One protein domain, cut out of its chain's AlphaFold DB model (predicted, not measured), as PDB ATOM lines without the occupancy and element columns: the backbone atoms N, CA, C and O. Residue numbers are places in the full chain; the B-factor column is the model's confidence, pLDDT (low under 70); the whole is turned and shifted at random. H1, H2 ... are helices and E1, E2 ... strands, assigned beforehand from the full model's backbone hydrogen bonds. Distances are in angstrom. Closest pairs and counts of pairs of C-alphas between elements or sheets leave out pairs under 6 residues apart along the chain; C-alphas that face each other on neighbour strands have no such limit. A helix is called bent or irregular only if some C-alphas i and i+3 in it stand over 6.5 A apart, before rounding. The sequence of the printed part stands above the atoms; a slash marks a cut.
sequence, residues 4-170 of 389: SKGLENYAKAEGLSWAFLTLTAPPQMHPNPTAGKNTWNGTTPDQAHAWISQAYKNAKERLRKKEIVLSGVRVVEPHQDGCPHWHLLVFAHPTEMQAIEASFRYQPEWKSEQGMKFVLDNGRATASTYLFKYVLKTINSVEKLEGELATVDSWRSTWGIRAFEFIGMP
ATOM      1  N   SER A   4     187.129 111.425 112.752       71.81
ATOM      2  CA  SER A   4     186.331 112.655 112.804       71.81
ATOM      3  C   SER A   4     186.820 113.712 111.816       71.81
ATOM      4  O   SER A   4     186.008 114.308 111.112       71.81
ATOM      5  N   LYS A   5     188.140 113.912 111.704       76.69
ATOM      6  CA  LYS A   5     188.694 114.877 110.753       76.69
ATOM      7  C   LYS A   5     188.546 114.406 109.308       76.69
ATOM      8  O   LYS A   5     188.255 115.217 108.436       76.69
ATOM      9  N   GLY A   6     188.692 113.105 109.057       84.06
ATOM     10  CA  GLY A   6     188.412 112.523 107.743       84.06
ATOM     11  C   GLY A   6     186.947 112.664 107.339       84.06
ATOM     12  O   GLY A   6     186.674 112.998 106.192       84.06
ATOM     13  N   LEU A   7     186.017 112.490 108.285       85.44
ATOM     14  CA  LEU A   7     184.592 112.745 108.065       85.44
ATOM     15  C   LEU A   7     184.318 114.210 107.705       85.44
ATOM     16  O   LEU A   7     183.610 114.464 106.739       85.44
ATOM     17  N   GLU A   8     184.891 115.164 108.443       86.69
ATOM     18  CA  GLU A   8     184.740 116.593 108.135       86.69
ATOM     19  C   GLU A   8     185.317 116.944 106.759       86.69
ATOM     20  O   GLU A   8     184.687 117.667 105.991       86.69
ATOM     21  N   ASN A   9     186.501 116.419 106.429       89.19
ATOM     22  CA  ASN A   9     187.128 116.656 105.132       89.19
ATOM     23  C   ASN A   9     186.282 116.090 103.987       89.19
ATOM     24  O   ASN A   9     186.092 116.778 102.986       89.19
ATOM     25  N   TYR A  10     185.742 114.881 104.159       91.38
ATOM     26  CA  TYR A  10     184.835 114.275 103.190       91.38
ATOM     27  C   TYR A  10     183.565 115.117 103.035       91.38
ATOM     28  O   TYR A  10     183.214 115.507 101.929       91.38
ATOM     29  N   ALA A  11     182.923 115.490 104.145       90.88
ATOM     30  CA  ALA A  11     181.726 116.323 104.125       90.88
ATOM     31  C   ALA A  11     181.961 117.665 103.417       90.88
ATOM     32  O   ALA A  11     181.139 118.086 102.608       90.88
ATOM     33  N   LYS A  12     183.108 118.307 103.663       90.88
ATOM     34  CA  LYS A  12     183.493 119.548 102.986       90.88
ATOM     35  C   LYS A  12     183.703 119.350 101.482       90.88
ATOM     36  O   LYS A  12     183.292 120.209 100.709       90.88
ATOM     37  N   ALA A  13     184.347 118.255 101.073       92.62
ATOM     38  CA  ALA A  13     184.559 117.934  99.660       92.62
ATOM     39  C   ALA A  13     183.232 117.693  98.919       92.62
ATOM     40  O   ALA A  13     183.088 118.117  97.778       92.62
ATOM     41  N   GLU A  14     182.250 117.103  99.600       92.81
ATOM     42  CA  GLU A  14     180.889 116.870  99.096       92.81
ATOM     43  C   GLU A  14     179.960 118.099  99.233       92.81
ATOM     44  O   GLU A  14     178.759 118.007  98.983       92.81
ATOM     45  N   GLY A  15     180.474 119.258  99.668       92.38
ATOM     46  CA  GLY A  15     179.677 120.483  99.820       92.38
ATOM     47  C   GLY A  15     178.620 120.429 100.933       92.38
ATOM     48  O   GLY A  15     177.667 121.210 100.924       92.38
ATOM     49  N   LEU A  16     178.766 119.517 101.897       92.88
ATOM     50  CA  LEU A  16     177.857 119.391 103.032       92.88
ATOM     51  C   LEU A  16     178.136 120.473 104.082       92.88
ATOM     52  O   LEU A  16     179.280 120.852 104.338       92.88
ATOM     53  N   SER A  17     177.071 120.918 104.744       92.75
ATOM     54  CA  SER A  17     177.152 121.729 105.958       92.75
ATOM     55  C   SER A  17     177.049 120.827 107.190       92.75
ATOM     56  O   SER A  17     176.786 119.623 107.083       92.75
ATOM     57  N   TRP A  18     177.249 121.398 108.376       93.19
ATOM     58  CA  TRP A  18     177.080 120.686 109.633       93.19
ATOM     59  C   TRP A  18     176.171 121.423 110.616       93.19
ATOM     60  O   TRP A  18     176.054 122.650 110.614       93.19
ATOM     61  N   ALA A  19     175.537 120.633 111.479       93.62
ATOM     62  CA  ALA A  19     174.762 121.097 112.616       93.62
ATOM     63  C   ALA A  19     175.197 120.356 113.881       93.62
ATOM     64  O   ALA A  19     175.508 119.163 113.844       93.62
ATOM     65  N   PHE A  20     175.192 121.054 115.010       92.81
ATOM     66  CA  PHE A  20     175.440 120.487 116.324       92.81
ATOM     67  C   PHE A  20     174.174 120.560 117.173       92.81
ATOM     68  O   PHE A  20     173.663 121.646 117.453       92.81
ATOM     69  N   LEU A  21     173.670 119.396 117.575       94.38
ATOM     70  CA  LEU A  21     172.470 119.262 118.385       94.38
ATOM     71  C   LEU A  21     172.849 118.814 119.790       94.38
ATOM     72  O   LEU A  21     173.618 117.869 119.948       94.38
ATOM     73  N   THR A  22     172.245 119.430 120.796       94.69
ATOM     74  CA  THR A  22     172.200 118.890 122.158       94.69
ATOM     75  C   THR A  22     170.766 118.487 122.448       94.69
ATOM     76  O   THR A  22     169.892 119.340 122.355       94.69
ATOM     77  N   LEU A  23     170.525 117.219 122.776       97.31
ATOM     78  CA  LEU A  23     169.213 116.678 123.121       97.31
ATOM     79  C   LEU A  23     169.177 116.360 124.613       97.31
ATOM     80  O   LEU A  23     169.952 115.522 125.086       97.31
ATOM     81  N   THR A  24     168.257 116.998 125.324       96.06
ATOM     82  CA  THR A  24     168.089 116.866 126.772       96.06
ATOM     83  C   THR A  24     166.860 116.005 127.077       96.06
ATOM     84  O   THR A  24     165.872 116.023 126.333       96.06
ATOM     85  N   ALA A  25     166.924 115.224 128.157       95.94
ATOM     86  CA  ALA A  25     165.762 114.533 128.712       95.94
ATOM     87  C   ALA A  25     164.777 115.542 129.347       95.94
ATOM     88  O   ALA A  25     165.154 116.674 129.657       95.94
ATOM     89  N   PRO A  26     163.497 115.185 129.535       94.69
ATOM     90  CA  PRO A  26     162.550 116.083 130.180       94.69
ATOM     91  C   PRO A  26     162.838 116.256 131.682       94.69
ATOM     92  O   PRO A  26     163.361 115.331 132.309       94.69
ATOM     93  N   PRO A  27     162.425 117.382 132.301       92.00
ATOM     94  CA  PRO A  27     162.772 117.728 133.684       92.00
ATOM     95  C   PRO A  27     162.463 116.649 134.730       92.00
ATOM     96  O   PRO A  27     163.221 116.471 135.675       92.00
ATOM     97  N   GLN A  28     161.384 115.878 134.565       94.12
ATOM     98  CA  GLN A  28     161.026 114.798 135.492       94.12
ATOM     99  C   GLN A  28     162.015 113.622 135.524       94.12
ATOM    100  O   GLN A  28     161.925 112.782 136.413       94.12
ATOM    101  N   MET A  29     162.954 113.547 134.579       95.12
ATOM    102  CA  MET A  29     164.005 112.524 134.554       95.12
ATOM    103  C   MET A  29     165.308 112.982 135.225       95.12
ATOM    104  O   MET A  29     166.245 112.198 135.327       95.12
ATOM    105  N   HIS A  30     165.363 114.226 135.707       92.44
ATOM    106  CA  HIS A  30     166.535 114.821 136.346       92.44
ATOM    107  C   HIS A  30     166.409 114.774 137.879       92.44
ATOM    108  O   HIS A  30     165.530 115.451 138.415       92.44
ATOM    109  N   PRO A  31     167.255 114.010 138.602       87.44
ATOM    110  CA  PRO A  31     167.133 113.826 140.053       87.44
ATOM    111  C   PRO A  31     167.503 115.056 140.882       87.44
ATOM    112  O   PRO A  31     166.979 115.230 141.983       87.44
ATOM    113  N   ASN A  32     168.392 115.907 140.372       82.44
ATOM    114  CA  ASN A  32     168.878 117.080 141.090       82.44
ATOM    115  C   ASN A  32     169.099 118.257 140.127       82.44
ATOM    116  O   ASN A  32     170.244 118.591 139.810       82.44
ATOM    117  N   PRO A  33     168.020 118.867 139.602       74.94
ATOM    118  CA  PRO A  33     168.161 119.941 138.634       74.94
ATOM    119  C   PRO A  33     168.815 121.163 139.288       74.94
ATOM    120  O   PRO A  33     168.367 121.642 140.328       74.94
ATOM    121  N   THR A  34     169.849 121.713 138.646       70.81
ATOM    122  CA  THR A  34     170.560 122.917 139.120       70.81
ATOM    123  C   THR A  34     169.652 124.154 139.177       70.81
ATOM    124  O   THR A  34     169.935 125.102 139.903       70.81
ATOM    125  N   ALA A  35     168.563 124.162 138.403       67.75
ATOM    126  CA  ALA A  35     167.584 125.239 138.365       67.75
ATOM    127  C   ALA A  35     166.160 124.688 138.191       67.75
ATOM    128  O   ALA A  35     165.942 123.727 137.454       67.75
ATOM    129  N   GLY A  36     165.183 125.352 138.811       72.81
ATOM    130  CA  GLY A  36     163.769 124.972 138.749       72.81
ATOM    131  C   GLY A  36     163.324 124.062 139.896       72.81
ATOM    132  O   GLY A  36     164.069 123.787 140.833       72.81
ATOM    133  N   LYS A  37     162.060 123.629 139.848       80.62
ATOM    134  CA  LYS A  37     161.493 122.717 140.848       80.62
ATOM    135  C   LYS A  37     161.939 121.289 140.543       80.62
ATOM    136  O   LYS A  37     161.824 120.847 139.404       80.62
ATOM    137  N   ASN A  38     162.371 120.559 141.568       85.44
ATOM    138  CA  ASN A  38     162.619 119.131 141.434       85.44
ATOM    139  C   ASN A  38     161.291 118.396 141.174       85.44
ATOM    140  O   ASN A  38     160.393 118.394 142.018       85.44
ATOM    141  N   THR A  39     161.166 117.818 139.981       91.06
ATOM    142  CA  THR A  39     160.021 117.010 139.538       91.06
ATOM    143  C   THR A  39     160.423 115.562 139.264       91.06
ATOM    144  O   THR A  39     159.746 114.881 138.495       91.06
ATOM    145  N   TRP A  40     161.545 115.109 139.827       93.81
ATOM    146  CA  TRP A  40     162.082 113.784 139.559       93.81
ATOM    147  C   TRP A  40     161.093 112.683 139.930       93.81
ATOM    148  O   TRP A  40     160.523 112.671 141.020       93.81
ATOM    149  N   ASN A  41     160.908 111.739 139.015       95.00
ATOM    150  CA  ASN A  41     159.951 110.642 139.148       95.00
ATOM    151  C   ASN A  41     160.617 109.278 139.425       95.00
ATOM    152  O   ASN A  41     159.971 108.247 139.254       95.00
ATOM    153  N   GLY A  42     161.902 109.256 139.795       94.25
ATOM    154  CA  GLY A  42     162.653 108.015 140.011       94.25
ATOM    155  C   GLY A  42     163.280 107.411 138.749       94.25
ATOM    156  O   GLY A  42     163.840 106.320 138.830       94.25
ATOM    157  N   THR A  43     163.204 108.092 137.596       96.38
ATOM    158  CA  THR A  43     163.830 107.617 136.347       96.38
ATOM    159  C   THR A  43     165.333 107.417 136.533       96.38
ATOM    160  O   THR A  43     166.027 108.316 137.020       96.38
ATOM    161  N   THR A  44     165.834 106.257 136.107       95.50
ATOM    162  CA  THR A  44     167.264 105.928 136.096       95.50
ATOM    163  C   THR A  44     167.956 106.407 134.805       95.50
ATOM    164  O   THR A  44     167.298 106.607 133.780       95.50
ATOM    165  N   PRO A  45     169.290 106.589 134.794       95.00
ATOM    166  CA  PRO A  45     170.017 107.045 133.606       95.00
ATOM    167  C   PRO A  45     169.826 106.181 132.351       95.00
ATOM    168  O   PRO A  45     169.729 106.724 131.253       95.00
ATOM    169  N   ASP A  46     169.723 104.857 132.474       95.31
ATOM    170  CA  ASP A  46     169.430 103.964 131.343       95.31
ATOM    171  C   ASP A  46     168.008 104.173 130.788       95.31
ATOM    172  O   ASP A  46     167.815 104.188 129.571       95.31
ATOM    173  N   GLN A  47     167.021 104.437 131.649       97.44
ATOM    174  CA  GLN A  47     165.651 104.758 131.240       97.44
ATOM    175  C   GLN A  47     165.571 106.119 130.534       97.44
ATOM    176  O   GLN A  47     164.939 106.237 129.480       97.44
ATOM    177  N   ALA A  48     166.254 107.140 131.059       97.50
ATOM    178  CA  ALA A  48     166.360 108.445 130.406       97.50
ATOM    179  C   ALA A  48     167.085 108.336 129.051       97.50
ATOM    180  O   ALA A  48     166.653 108.914 128.048       97.50
ATOM    181  N   HIS A  49     168.145 107.524 128.975       96.81
ATOM    182  CA  HIS A  49     168.853 107.232 127.726       96.81
ATOM    183  C   HIS A  49     167.956 106.529 126.702       96.81
ATOM    184  O   HIS A  49     167.962 106.896 125.521       96.81
ATOM    185  N   ALA A  50     167.154 105.557 127.141       97.69
ATOM    186  CA  ALA A  50     166.183 104.862 126.305       97.69
ATOM    187  C   ALA A  50     165.102 105.819 125.778       97.69
ATOM    188  O   ALA A  50     164.741 105.748 124.600       97.69
ATOM    189  N   TRP A  51     164.647 106.765 126.605       98.19
ATOM    190  CA  TRP A  51     163.707 107.805 126.191       98.19
ATOM    191  C   TRP A  51     164.292 108.699 125.085       98.19
ATOM    192  O   TRP A  51     163.682 108.818 124.016       98.19
ATOM    193  N   ILE A  52     165.508 109.242 125.273       98.19
ATOM    194  CA  ILE A  52     166.183 110.060 124.243       98.19
ATOM    195  C   ILE A  52     166.389 109.234 122.968       98.19
ATOM    196  O   ILE A  52     166.126 109.711 121.860       98.19
ATOM    197  N   SER A  53     166.803 107.970 123.110       97.62
ATOM    198  CA  SER A  53     166.982 107.045 121.988       97.62
ATOM    199  C   SER A  53     165.698 106.867 121.180       97.62
ATOM    200  O   SER A  53     165.743 106.853 119.947       97.62
ATOM    201  N   GLN A  54     164.551 106.732 121.848       98.31
ATOM    202  CA  GLN A  54     163.264 106.570 121.180       98.31
ATOM    203  C   GLN A  54     162.815 107.864 120.488       98.31
ATOM    204  O   GLN A  54     162.396 107.821 119.330       98.31
ATOM    205  N   ALA A  55     162.967 109.018 121.140       98.25
ATOM    206  CA  ALA A  55     162.680 110.317 120.531       98.25
ATOM    207  C   ALA A  55     163.566 110.578 119.292       98.25
ATOM    208  O   ALA A  55     163.072 111.004 118.243       98.25
ATOM    209  N   TYR A  56     164.849 110.204 119.355       98.06
ATOM    210  CA  TYR A  56     165.776 110.243 118.220       98.06
ATOM    211  C   TYR A  56     165.334 109.328 117.067       98.06
ATOM    212  O   TYR A  56     165.328 109.753 115.909       98.06
ATOM    213  N   LYS A  57     164.909 108.088 117.355       97.50
ATOM    214  CA  LYS A  57     164.354 107.173 116.337       97.50
ATOM    215  C   LYS A  57     163.122 107.775 115.656       97.50
ATOM    216  O   LYS A  57     163.023 107.721 114.431       97.50
ATOM    217  N   ASN A  58     162.231 108.404 116.421       98.00
ATOM    218  CA  ASN A  58     161.048 109.072 115.880       98.00
ATOM    219  C   ASN A  58     161.435 110.238 114.948       98.00
ATOM    220  O   ASN A  58     160.854 110.386 113.873       98.00
ATOM    221  N   ALA A  59     162.428 111.052 115.324       97.88
ATOM    222  CA  ALA A  59     162.947 112.127 114.472       97.88
ATOM    223  C   ALA A  59     163.560 111.579 113.171       97.88
ATOM    224  O   ALA A  59     163.242 112.066 112.086       97.88
ATOM    225  N   LYS A  60     164.356 110.506 113.258       96.44
ATOM    226  CA  LYS A  60     164.902 109.814 112.081       96.44
ATOM    227  C   LYS A  60     163.826 109.271 111.150       96.44
ATOM    228  O   LYS A  60     163.994 109.344 109.939       96.44
ATOM    229  N   GLU A  61     162.730 108.742 111.683       96.69
ATOM    230  CA  GLU A  61     161.627 108.249 110.857       96.69
ATOM    231  C   GLU A  61     160.939 109.386 110.089       96.69
ATOM    232  O   GLU A  61     160.606 109.232 108.915       96.69
ATOM    233  N   ARG A  62     160.790 110.567 110.705       97.94
ATOM    234  CA  ARG A  62     160.295 111.768 110.007       97.94
ATOM    235  C   ARG A  62     161.237 112.208 108.892       97.94
ATOM    236  O   ARG A  62     160.764 112.597 107.830       97.94
ATOM    237  N   LEU A  63     162.546 112.119 109.118       97.06
ATOM    238  CA  LEU A  63     163.552 112.431 108.103       97.06
ATOM    239  C   LEU A  63     163.546 111.420 106.959       97.06
ATOM    240  O   LEU A  63     163.571 111.822 105.802       97.06
ATOM    241  N   ARG A  64     163.382 110.129 107.264       94.44
ATOM    242  CA  ARG A  64     163.278 109.065 106.260       94.44
ATOM    243  C   ARG A  64     162.120 109.294 105.287       94.44
ATOM    244  O   ARG A  64     162.279 109.043 104.100       94.44
ATOM    245  N   LYS A  65     160.981 109.808 105.767       95.56
ATOM    246  CA  LYS A  65     159.829 110.184 104.919       95.56
ATOM    247  C   LYS A  65     160.113 111.363 103.984       95.56
ATOM    248  O   LYS A  65     159.378 111.552 103.026       95.56
ATOM    249  N   LYS A  66     161.150 112.148 104.278       95.25
ATOM    250  CA  LYS A  66     161.659 113.248 103.448       95.25
ATOM    251  C   LYS A  66     162.901 112.835 102.652       95.25
ATOM    252  O   LYS A  66     163.583 113.702 102.131       95.25
ATOM    253  N   GLU A  67     163.229 111.542 102.643       94.44
ATOM    254  CA  GLU A  67     164.429 110.978 102.011       94.44
ATOM    255  C   GLU A  67     165.762 111.499 102.579       94.44
ATOM    256  O   GLU A  67     166.823 111.257 102.012       94.44
ATOM    257  N   ILE A  68     165.734 112.118 103.764       93.75
ATOM    258  CA  ILE A  68     166.926 112.611 104.457       93.75
ATOM    259  C   ILE A  68     167.475 111.507 105.360       93.75
ATOM    260  O   ILE A  68     166.783 110.976 106.237       93.75
ATOM    261  N   VAL A  69     168.756 111.191 105.189       91.00
ATOM    262  CA  VAL A  69     169.494 110.251 106.042       91.00
ATOM    263  C   VAL A  69     170.594 111.012 106.772       91.00
ATOM    264  O   VAL A  69     171.341 111.780 106.179       91.00
ATOM    265  N   LEU A  70     170.688 110.812 108.086       91.12
ATOM    266  CA  LEU A  70     171.692 111.490 108.903       91.12
ATOM    267  C   LEU A  70     173.054 110.801 108.793       91.12
ATOM    268  O   LEU A  70     173.146 109.585 108.986       91.12
ATOM    269  N   SER A  71     174.101 111.604 108.619       91.62
ATOM    270  CA  SER A  71     175.498 111.201 108.797       91.62
ATOM    271  C   SER A  71     176.150 112.044 109.886       91.62
ATOM    272  O   SER A  71     175.745 113.188 110.089       91.62
ATOM    273  N   GLY A  72     177.119 111.498 110.623       90.88
ATOM    274  CA  GLY A  72     177.744 112.242 111.712       90.88
ATOM    275  C   GLY A  72     178.235 111.413 112.888       90.88
ATOM    276  O   GLY A  72     178.601 110.246 112.743       90.88
ATOM    277  N   VAL A  73     178.234 112.025 114.071       88.69
ATOM    278  CA  VAL A  73     178.668 111.413 115.332       88.69
ATOM    279  C   VAL A  73     177.682 111.747 116.442       88.69
ATOM    280  O   VAL A  73     177.324 112.904 116.634       88.69
ATOM    281  N   ARG A  74     177.278 110.733 117.203       91.75
ATOM    282  CA  ARG A  74     176.552 110.871 118.466       91.75
ATOM    283  C   ARG A  74     177.521 110.703 119.623       91.75
ATOM    284  O   ARG A  74     178.283 109.748 119.602       91.75
ATOM    285  N   VAL A  75     177.426 111.539 120.647       88.88
ATOM    286  CA  VAL A  75     178.113 111.410 121.939       88.88
ATOM    287  C   VAL A  75     177.067 111.447 123.056       88.88
ATOM    288  O   VAL A  75     176.041 112.109 122.912       88.88
ATOM    289  N   VAL A  76     177.301 110.719 124.144       90.25
ATOM    290  CA  VAL A  76     176.455 110.698 125.340       90.25
ATOM    291  C   VAL A  76     177.288 111.081 126.553       90.25
ATOM    292  O   VAL A  76     178.306 110.442 126.846       90.25
ATOM    293  N   GLU A  77     176.816 112.090 127.275       85.81
ATOM    294  CA  GLU A  77     177.430 112.584 128.504       85.81
ATOM    295  C   GLU A  77     176.389 112.652 129.627       85.81
ATOM    296  O   GLU A  77     175.216 112.930 129.359       85.81
ATOM    297  N   PRO A  78     176.779 112.382 130.882       88.75
ATOM    298  CA  PRO A  78     175.941 112.703 132.022       88.75
ATOM    299  C   PRO A  78     175.945 114.217 132.263       88.75
ATOM    300  O   PRO A  78     176.967 114.893 132.137       88.75
ATOM    301  N   HIS A  79     174.796 114.760 132.643       87.38
ATOM    302  CA  HIS A  79     174.739 116.022 133.370       87.38
ATOM    303  C   HIS A  79     175.357 115.865 134.769       87.38
ATOM    304  O   HIS A  79     175.651 114.754 135.211       87.38
ATOM    305  N   GLN A  80     175.526 116.977 135.490       83.19
ATOM    306  CA  GLN A  80     176.020 116.956 136.876       83.19
ATOM    307  C   GLN A  80     175.155 116.087 137.804       83.19
ATOM    308  O   GLN A  80     175.662 115.507 138.755       83.19
ATOM    309  N   ASP A  81     173.861 115.963 137.506       86.19
ATOM    310  CA  ASP A  81     172.909 115.123 138.236       86.19
ATOM    311  C   ASP A  81     172.899 113.650 137.778       86.19
ATOM    312  O   ASP A  81     172.104 112.851 138.268       86.19
ATOM    313  N   GLY A  82     173.762 113.276 136.828       88.25
ATOM    314  CA  GLY A  82     173.855 111.928 136.275       88.25
ATOM    315  C   GLY A  82     172.819 111.590 135.196       88.25
ATOM    316  O   GLY A  82     172.884 110.494 134.636       88.25
ATOM    317  N   CYS A  83     171.886 112.488 134.861       92.31
ATOM    318  CA  CYS A  83     170.942 112.278 133.763       92.31
ATOM    319  C   CYS A  83     171.668 112.398 132.405       92.31
ATOM    320  O   CYS A  83     172.430 113.348 132.204       92.31
ATOM    321  N   PRO A  84     171.484 111.469 131.450       93.94
ATOM    322  CA  PRO A  84     172.149 111.541 130.153       93.94
ATOM    323  C   PRO A  84     171.616 112.684 129.281       93.94
ATOM    324  O   PRO A  84     170.414 112.930 129.219       93.94
ATOM    325  N   HIS A  85     172.500 113.275 128.483       93.12
ATOM    326  CA  HIS A  85     172.147 114.071 127.309       93.12
ATOM    327  C   HIS A  85     172.952 113.621 126.094       93.12
ATOM    328  O   HIS A  85     174.019 113.009 126.211       93.12
ATOM    329  N   TRP A  86     172.401 113.859 124.905       95.38
ATOM    330  CA  TRP A  86     173.046 113.485 123.649       95.38
ATOM    331  C   TRP A  86     173.575 114.711 122.933       95.38
ATOM    332  O   TRP A  86     172.860 115.692 122.756       95.38
ATOM    333  N   HIS A  87     174.791 114.600 122.421       92.69
ATOM    334  CA  HIS A  87     175.333 115.513 121.434       92.69
ATOM    335  C   HIS A  87     175.358 114.830 120.072       92.69
ATOM    336  O   HIS A  87     175.875 113.721 119.948       92.69
ATOM    337  N   LEU A  88     174.807 115.470 119.047       92.75
ATOM    338  CA  LEU A  88     174.887 115.004 117.667       92.75
ATOM    339  C   LEU A  88     175.634 116.047 116.848       92.75
ATOM    340  O   LEU A  88     175.164 117.171 116.711       92.75
ATOM    341  N   LEU A  89     176.760 115.663 116.261       92.38
ATOM    342  CA  LEU A  89     177.316 116.370 115.119       92.38
ATOM    343  C   LEU A  89     176.745 115.721 113.864       92.38
ATOM    344  O   LEU A  89     176.975 114.534 113.653       92.38
ATOM    345  N   VAL A  90     176.015 116.474 113.051       93.50
ATOM    346  CA  VAL A  90     175.351 115.986 111.838       93.50
ATOM    347  C   VAL A  90     175.932 116.692 110.621       93.50
ATOM    348  O   VAL A  90     176.060 117.910 110.648       93.50
ATOM    349  N   PHE A  91     176.218 115.944 109.557       92.94
ATOM    350  CA  PHE A  91     176.544 116.470 108.231       92.94
ATOM    351  C   PHE A  91     175.395 116.187 107.263       92.94
ATOM    352  O   PHE A  91     174.889 115.059 107.205       92.94
ATOM    353  N   ALA A  92     174.979 117.215 106.525       93.94
ATOM    354  CA  ALA A  92     173.857 117.160 105.590       93.94
ATOM    355  C   ALA A  92     173.968 118.260 104.528       93.94
ATOM    356  O   ALA A  92     174.756 119.202 104.674       93.94
ATOM    357  N   HIS A  93     173.170 118.163 103.465       94.75
ATOM    358  CA  HIS A  93     173.139 119.222 102.464       94.75
ATOM    359  C   HIS A  93     172.563 120.510 103.092       94.75
ATOM    360  O   HIS A  93     171.626 120.428 103.895       94.75
ATOM    361  N   PRO A  94     173.068 121.717 102.760       94.81
ATOM    362  CA  PRO A  94     172.592 122.961 103.374       94.81
ATOM    363  C   PRO A  94     171.069 123.159 103.306       94.81
ATOM    364  O   PRO A  94     170.469 123.667 104.251       94.81
ATOM    365  N   THR A  95     170.425 122.702 102.227       95.94
ATOM    366  CA  THR A  95     168.964 122.798 102.046       95.94
ATOM    367  C   THR A  95     168.163 121.870 102.967       95.94
ATOM    368  O   THR A  95     166.963 122.066 103.137       95.94
ATOM    369  N   GLU A  96     168.797 120.872 103.581       96.56
ATOM    370  CA  GLU A  96     168.145 119.898 104.465       96.56
ATOM    371  C   GLU A  96     168.153 120.344 105.931       96.56
ATOM    372  O   GLU A  96     167.377 119.830 106.737       96.56
ATOM    373  N   MET A  97     168.994 121.316 106.297       96.19
ATOM    374  CA  MET A  97     169.241 121.700 107.691       96.19
ATOM    375  C   MET A  97     167.979 122.135 108.437       96.19
ATOM    376  O   MET A  97     167.733 121.690 109.560       96.19
ATOM    377  N   GLN A  98     167.131 122.935 107.790       96.94
ATOM    378  CA  GLN A  98     165.855 123.354 108.369       96.94
ATOM    379  C   GLN A  98     164.903 122.162 108.562       96.94
ATOM    380  O   GLN A  98     164.208 122.059 109.574       96.94
ATOM    381  N   ALA A  99     164.878 121.228 107.606       98.06
ATOM    382  CA  ALA A  99     164.059 120.026 107.703       98.06
ATOM    383  C   ALA A  99     164.556 119.082 108.806       98.06
ATOM    384  O   ALA A  99     163.723 118.441 109.457       98.06
ATOM    385  N   ILE A 100     165.873 119.015 109.027       98.00
ATOM    386  CA  ILE A 100     166.502 118.310 110.146       98.00
ATOM    387  C   ILE A 100     166.038 118.920 111.461       98.00
ATOM    388  O   ILE A 100     165.379 118.215 112.225       98.00
ATOM    389  N   GLU A 101     166.274 120.213 111.690       98.12
ATOM    390  CA  GLU A 101     165.859 120.875 112.929       98.12
ATOM    391  C   GLU A 101     164.364 120.658 113.207       98.12
ATOM    392  O   GLU A 101     163.992 120.139 114.263       98.12
ATOM    393  N   ALA A 102     163.501 120.947 112.228       98.19
ATOM    394  CA  ALA A 102     162.054 120.808 112.372       98.19
ATOM    395  C   ALA A 102     161.616 119.373 112.723       98.19
ATOM    396  O   ALA A 102     160.644 119.172 113.454       98.19
ATOM    397  N   SER A 103     162.327 118.356 112.226       98.38
ATOM    398  CA  SER A 103     161.985 116.949 112.485       98.38
ATOM    399  C   SER A 103     162.313 116.520 113.917       98.38
ATOM    400  O   SER A 103     161.608 115.666 114.465       98.38
ATOM    401  N   PHE A 104     163.334 117.129 114.530       98.31
ATOM    402  CA  PHE A 104     163.642 116.972 115.952       98.31
ATOM    403  C   PHE A 104     162.715 117.819 116.833       98.31
ATOM    404  O   PHE A 104     162.146 117.290 117.785       98.31
ATOM    405  N   ARG A 105     162.459 119.086 116.469       98.06
ATOM    406  CA  ARG A 105     161.529 119.996 117.176       98.06
ATOM    407  C   ARG A 105     160.087 119.476 117.258       98.06
ATOM    408  O   ARG A 105     159.294 119.987 118.045       98.06
ATOM    409  N   TYR A 106     159.727 118.466 116.464       97.19
ATOM    410  CA  TYR A 106     158.427 117.801 116.572       97.19
ATOM    411  C   TYR A 106     158.236 117.104 117.929       97.19
ATOM    412  O   TYR A 106     157.104 116.977 118.398       97.19
ATOM    413  N   GLN A 107     159.317 116.639 118.561       97.69
ATOM    414  CA  GLN A 107     159.249 116.102 119.916       97.69
ATOM    415  C   GLN A 107     158.851 117.240 120.880       97.69
ATOM    416  O   GLN A 107     159.557 118.248 120.915       97.69
ATOM    417  N   PRO A 108     157.747 117.120 121.645       96.88
ATOM    418  CA  PRO A 108     157.240 118.211 122.482       96.88
ATOM    419  C   PRO A 108     158.288 118.818 123.421       96.88
ATOM    420  O   PRO A 108     158.385 120.038 123.529       96.88
ATOM    421  N   GLU A 109     159.106 117.968 124.031       96.56
ATOM    422  CA  GLU A 109     160.174 118.320 124.963       96.56
ATOM    423  C   GLU A 109     161.309 119.097 124.295       96.56
ATOM    424  O   GLU A 109     162.015 119.833 124.967       96.56
ATOM    425  N   TRP A 110     161.486 118.969 122.979       97.75
ATOM    426  CA  TRP A 110     162.573 119.604 122.230       97.75
ATOM    427  C   TRP A 110     162.145 120.883 121.521       97.75
ATOM    428  O   TRP A 110     162.933 121.452 120.775       97.75
ATOM    429  N   LYS A 111     160.925 121.383 121.748       95.94
ATOM    430  CA  LYS A 111     160.461 122.645 121.148       95.94
ATOM    431  C   LYS A 111     161.236 123.874 121.628       95.94
ATOM    432  O   LYS A 111     161.309 124.850 120.890       95.94
ATOM    433  N   SER A 112     161.797 123.833 122.836       94.94
ATOM    434  CA  SER A 112     162.567 124.935 123.419       94.94
ATOM    435  C   SER A 112     164.077 124.708 123.334       94.94
ATOM    436  O   SER A 112     164.539 123.573 123.204       94.94
ATOM    437  N   GLU A 113     164.852 125.787 123.479       93.12
ATOM    438  CA  GLU A 113     166.321 125.742 123.544       93.12
ATOM    439  C   GLU A 113     166.862 124.946 124.742       93.12
ATOM    440  O   GLU A 113     167.968 124.415 124.681       93.12
ATOM    441  N   GLN A 114     166.092 124.835 125.832       90.31
ATOM    442  CA  GLN A 114     166.485 124.013 126.983       90.31
ATOM    443  C   GLN A 114     166.397 122.513 126.671       90.31
ATOM    444  O   GLN A 114     167.249 121.736 127.103       90.31
ATOM    445  N   GLY A 115     165.366 122.104 125.928       93.69
ATOM    446  CA  GLY A 115     165.155 120.705 125.568       93.69
ATOM    447  C   GLY A 115     166.003 120.257 124.385       93.69
ATOM    448  O   GLY A 115     166.541 119.151 124.388       93.69
ATOM    449  N   MET A 116     166.150 121.126 123.382       97.00
ATOM    450  CA  MET A 116     167.115 120.934 122.311       97.00
ATOM    451  C   MET A 116     167.798 122.243 121.946       97.00
ATOM    452  O   MET A 116     167.131 123.214 121.604       97.00
ATOM    453  N   LYS A 117     169.127 122.220 121.895       95.56
ATOM    454  CA  LYS A 117     169.921 123.287 121.283       95.56
ATOM    455  C   LYS A 117     170.340 122.866 119.882       95.56
ATOM    456  O   LYS A 117     170.874 121.769 119.734       95.56
ATOM    457  N   PHE A 118     170.141 123.724 118.887       95.00
ATOM    458  CA  PHE A 118     170.525 123.473 117.496       95.00
ATOM    459  C   PHE A 118     171.465 124.583 117.011       95.00
ATOM    460  O   PHE A 118     171.089 125.749 116.960       95.00
ATOM    461  N   VAL A 119     172.715 124.237 116.698       91.88
ATOM    462  CA  VAL A 119     173.740 125.192 116.251       91.88
ATOM    463  C   VAL A 119     174.166 124.839 114.835       91.88
ATOM    464  O   VAL A 119     174.690 123.754 114.607       91.88
ATOM    465  N   LEU A 120     173.963 125.762 113.902       91.25
ATOM    466  CA  LEU A 120     174.431 125.628 112.524       91.25
ATOM    467  C   LEU A 120     175.856 126.137 112.353       91.25
ATOM    468  O   LEU A 120     176.302 127.024 113.089       91.25
ATOM    469  N   ASP A 121     176.530 125.608 111.334       85.69
ATOM    470  CA  ASP A 121     177.786 126.171 110.866       85.69
ATOM    471  C   ASP A 121     177.632 127.662 110.534       85.69
ATOM    472  O   ASP A 121     176.764 128.075 109.763       85.69
ATOM    473  N   ASN A 122     178.504 128.472 111.126       82.75
ATOM    474  CA  ASN A 122     178.606 129.910 110.899       82.75
ATOM    475  C   ASN A 122     180.028 130.335 110.491       82.75
ATOM    476  O   ASN A 122     180.361 131.520 110.552       82.75
ATOM    477  N   GLY A 123     180.894 129.373 110.152       80.25
ATOM    478  CA  GLY A 123     182.280 129.589 109.741       80.25
ATOM    479  C   GLY A 123     183.252 129.968 110.866       80.25
ATOM    480  O   GLY A 123     184.440 130.149 110.598       80.25
ATOM    481  N   ARG A 124     182.799 130.102 112.123       72.44
ATOM    482  CA  ARG A 124     183.669 130.506 113.247       72.44
ATOM    483  C   ARG A 124     184.446 129.347 113.861       72.44
ATOM    484  O   ARG A 124     185.540 129.572 114.367       72.44
ATOM    485  N   ALA A 125     183.893 128.141 113.825       69.06
ATOM    486  CA  ALA A 125     184.488 126.942 114.406       69.06
ATOM    487  C   ALA A 125     184.276 125.745 113.479       69.06
ATOM    488  O   ALA A 125     183.373 125.747 112.646       69.06
ATOM    489  N   THR A 126     185.123 124.725 113.612       71.75
ATOM    490  CA  THR A 126     184.985 123.502 112.814       71.75
ATOM    491  C   THR A 126     184.029 122.519 113.479       71.75
ATOM    492  O   THR A 126     183.918 122.476 114.708       71.75
ATOM    493  N   ALA A 127     183.384 121.682 112.667       73.12
ATOM    494  CA  ALA A 127     182.596 120.542 113.122       73.12
ATOM    495  C   ALA A 127     183.385 119.670 114.118       73.12
ATOM    496  O   ALA A 127     182.884 119.313 115.190       73.12
ATOM    497  N   SER A 128     184.655 119.395 113.794       65.56
ATOM    498  CA  SER A 128     185.577 118.666 114.661       65.56
ATOM    499  C   SER A 128     185.740 119.362 116.002       65.56
ATOM    500  O   SER A 128     185.599 118.682 117.003       65.56
ATOM    501  N   THR A 129     185.952 120.683 116.062       67.81
ATOM    502  CA  THR A 129     186.100 121.423 117.333       67.81
ATOM    503  C   THR A 129     184.914 121.182 118.276       67.81
ATOM    504  O   THR A 129     185.113 120.879 119.455       67.81
ATOM    505  N   TYR A 130     183.681 121.255 117.757       67.00
ATOM    506  CA  TYR A 130     182.477 120.995 118.549       67.00
ATOM    507  C   TYR A 130     182.444 119.566 119.074       67.00
ATOM    508  O   TYR A 130     182.301 119.370 120.274       67.00
ATOM    509  N   LEU A 131     182.627 118.572 118.203       66.94
ATOM    510  CA  LEU A 131     182.654 117.167 118.607       66.94
ATOM    511  C   LEU A 131     183.763 116.891 119.626       66.94
ATOM    512  O   LEU A 131     183.559 116.165 120.594       66.94
ATOM    513  N   PHE A 132     184.930 117.486 119.414       62.66
ATOM    514  CA  PHE A 132     186.136 117.239 120.177       62.66
ATOM    515  C   PHE A 132     186.014 117.706 121.626       62.66
ATOM    516  O   PHE A 132     186.460 117.005 122.528       62.66
ATOM    517  N   LYS A 133     185.316 118.821 121.875       65.25
ATOM    518  CA  LYS A 133     185.000 119.287 123.233       65.25
ATOM    519  C   LYS A 133     184.312 118.208 124.083       65.25
ATOM    520  O   LYS A 133     184.589 118.116 125.275       65.25
ATOM    521  N   TYR A 134     183.444 117.404 123.471       62.84
ATOM    522  CA  TYR A 134     182.635 116.388 124.151       62.84
ATOM    523  C   TYR A 134     183.292 115.002 124.094       62.84
ATOM    524  O   TYR A 134     183.413 114.293 125.090       62.84
ATOM    525  N   VAL A 135     183.870 114.640 122.946       60.97
ATOM    526  CA  VAL A 135     184.670 113.416 122.808       60.97
ATOM    527  C   VAL A 135     185.885 113.433 123.743       60.97
ATOM    528  O   VAL A 135     186.181 112.403 124.331       60.97
ATOM    529  N   LEU A 136     186.552 114.569 123.971       55.06
ATOM    530  CA  LEU A 136     187.632 114.645 124.959       55.06
ATOM    531  C   LEU A 136     187.153 114.494 126.389       55.06
ATOM    532  O   LEU A 136     187.775 113.754 127.135       55.06
ATOM    533  N   LYS A 137     186.068 115.168 126.784       58.78
ATOM    534  CA  LYS A 137     185.471 114.946 128.114       58.78
ATOM    535  C   LYS A 137     185.152 113.471 128.345       58.78
ATOM    536  O   LYS A 137     185.186 112.979 129.462       58.78
ATOM    537  N   THR A 138     184.875 112.787 127.244       50.88
ATOM    538  CA  THR A 138     184.512 111.386 127.152       50.88
ATOM    539  C   THR A 138     185.705 110.418 127.057       50.88
ATOM    540  O   THR A 138     185.516 109.278 127.460       50.88
ATOM    541  N   ILE A 139     186.870 110.818 126.516       44.44
ATOM    542  CA  ILE A 139     188.052 109.963 126.232       44.44
ATOM    543  C   ILE A 139     189.262 110.289 127.129       44.44
ATOM    544  O   ILE A 139     190.027 109.387 127.462       44.44
ATOM    545  N   ASN A 140     189.437 111.536 127.586       42.31
ATOM    546  CA  ASN A 140     190.470 111.899 128.578       42.31
ATOM    547  C   ASN A 140     190.247 111.256 129.954       42.31
ATOM    548  O   ASN A 140     191.062 111.434 130.859       42.31
ATOM    549  N   SER A 141     189.178 110.481 130.103       40.03
ATOM    550  CA  SER A 141     188.906 109.607 131.233       40.03
ATOM    551  C   SER A 141     189.957 108.503 131.440       40.03
ATOM    552  O   SER A 141     190.013 107.934 132.526       40.03
ATOM    553  N   VAL A 142     190.819 108.217 130.450       38.25
ATOM    554  CA  VAL A 142     191.806 107.118 130.529       38.25
ATOM    555  C   VAL A 142     193.202 107.565 131.003       38.25
ATOM    556  O   VAL A 142     193.939 106.745 131.545       38.25
ATOM    557  N   GLU A 143     193.578 108.844 130.853       39.53
ATOM    558  CA  GLU A 143     194.937 109.328 131.195       39.53
ATOM    559  C   GLU A 143     195.006 110.290 132.394       39.53
ATOM    560  O   GLU A 143     196.080 110.451 132.972       39.53
ATOM    561  N   LYS A 144     193.889 110.889 132.833       39.34
ATOM    562  CA  LYS A 144     193.846 111.733 134.040       39.34
ATOM    563  C   LYS A 144     192.884 111.165 135.078       39.34
ATOM    564  O   LYS A 144     191.693 111.463 135.073       39.34
ATOM    565  N   LEU A 145     193.422 110.372 136.001       39.62
ATOM    566  CA  LEU A 145     192.754 110.020 137.255       39.62
ATOM    567  C   LEU A 145     192.769 111.232 138.203       39.62
ATOM    568  O   LEU A 145     193.492 111.250 139.192       39.62
ATOM    569  N   GLU A 146     191.961 112.244 137.897       37.69
ATOM    570  CA  GLU A 146     191.527 113.248 138.872       37.69
ATOM    571  C   GLU A 146     189.991 113.196 138.992       37.69
ATOM    572  O   GLU A 146     189.267 113.414 138.020       37.69
ATOM    573  N   GLY A 147     189.515 112.855 140.197       46.72
ATOM    574  CA  GLY A 147     188.163 113.059 140.745       46.72
ATOM    575  C   GLY A 147     186.948 112.811 139.840       46.72
ATOM    576  O   GLY A 147     186.347 111.742 139.883       46.72
ATOM    577  N   GLU A 148     186.542 113.831 139.079       47.03
ATOM    578  CA  GLU A 148     185.262 113.898 138.349       47.03
ATOM    579  C   GLU A 148     185.182 112.979 137.115       47.03
ATOM    580  O   GLU A 148     184.094 112.638 136.651       47.03
ATOM    581  N   LEU A 149     186.321 112.577 136.545       50.41
ATOM    582  CA  LEU A 149     186.368 111.913 135.233       50.41
ATOM    583  C   LEU A 149     186.283 110.381 135.317       50.41
ATOM    584  O   LEU A 149     185.679 109.758 134.441       50.41
ATOM    585  N   ALA A 150     186.777 109.776 136.405       53.47
ATOM    586  CA  ALA A 150     186.512 108.369 136.729       53.47
ATOM    587  C   ALA A 150     185.000 108.117 136.895       53.47
ATOM    588  O   ALA A 150     184.489 107.057 136.537       53.47
ATOM    589  N   THR A 151     184.264 109.134 137.351       64.81
ATOM    590  CA  THR A 151     182.813 109.091 137.537       64.81
ATOM    591  C   THR A 151     182.060 108.872 136.225       64.81
ATOM    592  O   THR A 151     181.079 108.135 136.226       64.81
ATOM    593  N   VAL A 152     182.507 109.441 135.096       71.00
ATOM    594  CA  VAL A 152     181.791 109.323 133.810       71.00
ATOM    595  C   VAL A 152     181.914 107.919 133.221       71.00
ATOM    596  O   VAL A 152     180.910 107.349 132.790       71.00
ATOM    597  N   ASP A 153     183.107 107.326 133.223       72.06
ATOM    598  CA  ASP A 153     183.293 105.966 132.706       72.06
ATOM    599  C   ASP A 153     182.698 104.910 133.644       72.06
ATOM    600  O   ASP A 153     182.059 103.966 133.172       72.06
ATOM    601  N   SER A 154     182.784 105.107 134.965       77.75
ATOM    602  CA  SER A 154     182.039 104.289 135.927       77.75
ATOM    603  C   SER A 154     180.528 104.427 135.748       77.75
ATOM    604  O   SER A 154     179.827 103.417 135.786       77.75
ATOM    605  N   TRP A 155     180.012 105.631 135.488       86.19
ATOM    606  CA  TRP A 155     178.599 105.857 135.181       86.19
ATOM    607  C   TRP A 155     178.197 105.116 133.900       86.19
ATOM    608  O   TRP A 155     177.241 104.342 133.908       86.19
ATOM    609  N   ARG A 156     178.973 105.239 132.817       84.88
ATOM    610  CA  ARG A 156     178.711 104.514 131.562       84.88
ATOM    611  C   ARG A 156     178.724 103.009 131.751       84.88
ATOM    612  O   ARG A 156     177.839 102.337 131.233       84.88
ATOM    613  N   SER A 157     179.714 102.490 132.474       81.56
ATOM    614  CA  SER A 157     179.839 101.059 132.747       81.56
ATOM    615  C   SER A 157     178.685 100.553 133.607       81.56
ATOM    616  O   SER A 157     178.136  99.495 133.314       81.56
ATOM    617  N   THR A 158     178.291 101.312 134.634       88.31
ATOM    618  CA  THR A 158     177.162 100.987 135.520       88.31
ATOM    619  C   THR A 158     175.853 100.883 134.742       88.31
ATOM    620  O   THR A 158     175.088  99.948 134.953       88.31
ATOM    621  N   TRP A 159     175.610 101.814 133.815       90.19
ATOM    622  CA  TRP A 159     174.345 101.906 133.076       90.19
ATOM    623  C   TRP A 159     174.382 101.270 131.679       90.19
ATOM    624  O   TRP A 159     173.387 101.302 130.960       90.19
ATOM    625  N   GLY A 160     175.520 100.714 131.252       88.94
ATOM    626  CA  GLY A 160     175.689 100.133 129.915       88.94
ATOM    627  C   GLY A 160     175.587 101.149 128.766       88.94
ATOM    628  O   GLY A 160     175.193 100.799 127.652       88.94
ATOM    629  N   ILE A 161     175.926 102.420 129.007       87.19
ATOM    630  CA  ILE A 161     175.727 103.510 128.045       87.19
ATOM    631  C   ILE A 161     176.967 103.704 127.169       87.19
ATOM    632  O   ILE A 161     178.055 104.052 127.632       87.19
ATOM    633  N   ARG A 162     176.791 103.558 125.850       83.62
ATOM    634  CA  ARG A 162     177.852 103.822 124.871       83.62
ATOM    635  C   ARG A 162     178.157 105.316 124.761       83.62
ATOM    636  O   ARG A 162     177.293 106.086 124.343       83.62
ATOM    637  N   ALA A 163     179.426 105.646 124.997       81.88
ATOM    638  CA  ALA A 163     180.014 106.979 124.932       81.88
ATOM    639  C   ALA A 163     179.758 107.727 123.618       81.88
ATOM    640  O   ALA A 163     179.263 108.845 123.641       81.88
ATOM    641  N   PHE A 164     180.073 107.128 122.469       85.25
ATOM    642  CA  PHE A 164     179.855 107.758 121.168       85.25
ATOM    643  C   PHE A 164     179.623 106.714 120.068       85.25
ATOM    644  O   PHE A 164     179.884 105.521 120.236       85.25
ATOM    645  N   GLU A 165     179.088 107.157 118.938       85.56
ATOM    646  CA  GLU A 165     178.788 106.321 117.781       85.56
ATOM    647  C   GLU A 165     178.826 107.146 116.493       85.56
ATOM    648  O   GLU A 165     178.260 108.233 116.435       85.56
ATOM    649  N   PHE A 166     179.456 106.612 115.446       86.81
ATOM    650  CA  PHE A 166     179.377 107.186 114.105       86.81
ATOM    651  C   PHE A 166     178.073 106.772 113.419       86.81
ATOM    652  O   PHE A 166     177.702 105.599 113.430       86.81
ATOM    653  N   ILE A 167     177.403 107.724 112.780       89.88
ATOM    654  CA  ILE A 167     176.117 107.556 112.102       89.88
ATOM    655  C   ILE A 167     176.333 107.778 110.601       89.88
ATOM    656  O   ILE A 167     177.078 108.671 110.207       89.88
ATOM    657  N   GLY A 168     175.707 106.963 109.750       88.62
ATOM    658  CA  GLY A 168     175.738 107.149 108.290       88.62
ATOM    659  C   GLY A 168     177.103 106.907 107.626       88.62
ATOM    660  O   GLY A 168     177.247 107.129 106.429       88.62
ATOM    661  N   MET A 169     178.100 106.422 108.368       88.00
ATOM    662  CA  MET A 169     179.457 106.162 107.876       88.00
ATOM    663  C   MET A 169     179.703 104.685 107.535       88.00
ATOM    664  O   MET A 169     178.976 103.806 108.019       88.00
ATOM    665  N   PRO A 170     180.762 104.377 106.759       88.81
ATOM    666  CA  PRO A 170     181.308 103.027 106.688       88.81
ATOM    667  C   PRO A 170     181.594 102.431 108.072       88.81
ATOM    668  O   PRO A 170     181.900 103.135 109.037       88.81
TER     669      PRO A 170
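What this domain is: This is residues 4 to 170 of the 389 residues of the protein "Replication gene A" of Gallionella capsiferriformans (strain ES-2) (UniProt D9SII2). A twisted sheet of five strands is the middle layer of a three-layered block, with H2 and H3 over one face and H1 and H4, nearly end to end, over the other. H5 packs at the end of the sheet where E2 ends, and the long link of residues 25 to 44 loops out beyond the same end. The printed part has 167 residues, with five named helices and five named strands in the order H1 E1 H2 E2 E3 H3 E4 H4 H5 E5. The sheet's order is E4 E1 E3 E2 E5, all antiparallel, and the class is mixed, helices and strands. The whole is compact, with a radius of gyration of the C-alphas of 16.2 A and spans of 43 by 39 by 28 A.

Where its parts are: The sheet holds E4, residues 116 to 120; E1, residues 17 to 24, 23.2 A; E3, residues 84 to 92, 25.3 A; E2, residues 71 to 78, 23.3 A; and E5, residues 164 to 167, which ends at C-alpha (176.117, 107.556, 112.102). H2, residues 45 to 64, is 28.2 A long. H3 is residues 94 to 105, irregular, with C-alphas 95 and 98 7.1 A apart. H1, residues 4 to 13, begins at C-alpha (186.331, 112.655, 112.804). H4, residues 127 to 142, is 23.8 A long with a kink of 45 degrees near residue 135; H5 is residues 148 to 159.

How they stand to each other: N 21 and O 88 of E1 and E3 are 2.8 A apart, within hydrogen-bond range, as are N 75 and O 87 of the hairpin E2 and E3, 2.8 A, N 20 and O 119 of E1 and E4, 2.8 A, and N 74 and O 165 of E2 and E5, 2.8 A. E1, H2, E2 and E3, H3, E4 are split strand-helix-strand units, two strands running the same way with another between them, each with a right-handed crossover. H2, height over the sheet 9.0 A, and H3, 8.7 A, are on the same face and run along the strands. They touch at a steep tilt of 46 degrees, closest at the C-alphas of Ala 59 and Phe 104, 5.1 A. On the opposite face H4, height 9.4 A, runs slantwise to the strands, at 33 degrees to E3 on the local plane. H4 touches H1 with residues 127 to 128 alone, at a shallow tilt of 11 degrees, opposite ways; the C-alphas of Lys 5 and Ser 128 are closest, 6.3 A. H5 touches H4, about perpendicular at 87 degrees, closest at the C-alphas of Ser 141 and Leu 149, 5.3 A, and only grazes the sheet with residues 151 to 156. Every O i to N i+4 pair is within hydrogen-bond range in H1 and H2; H3 has 6 of 8, H4 8 of 12 and H5 6 of 8.

The domain as a whole: The C-alphas farthest apart, of Ala 13 and Lys 37, are 47.4 A apart. The printed part has no cut, and its one long link is E1 to H2. The mean pLDDT of the printed part is 85.3; residue 35, residue 125 and residues 128 to 151 are under 70.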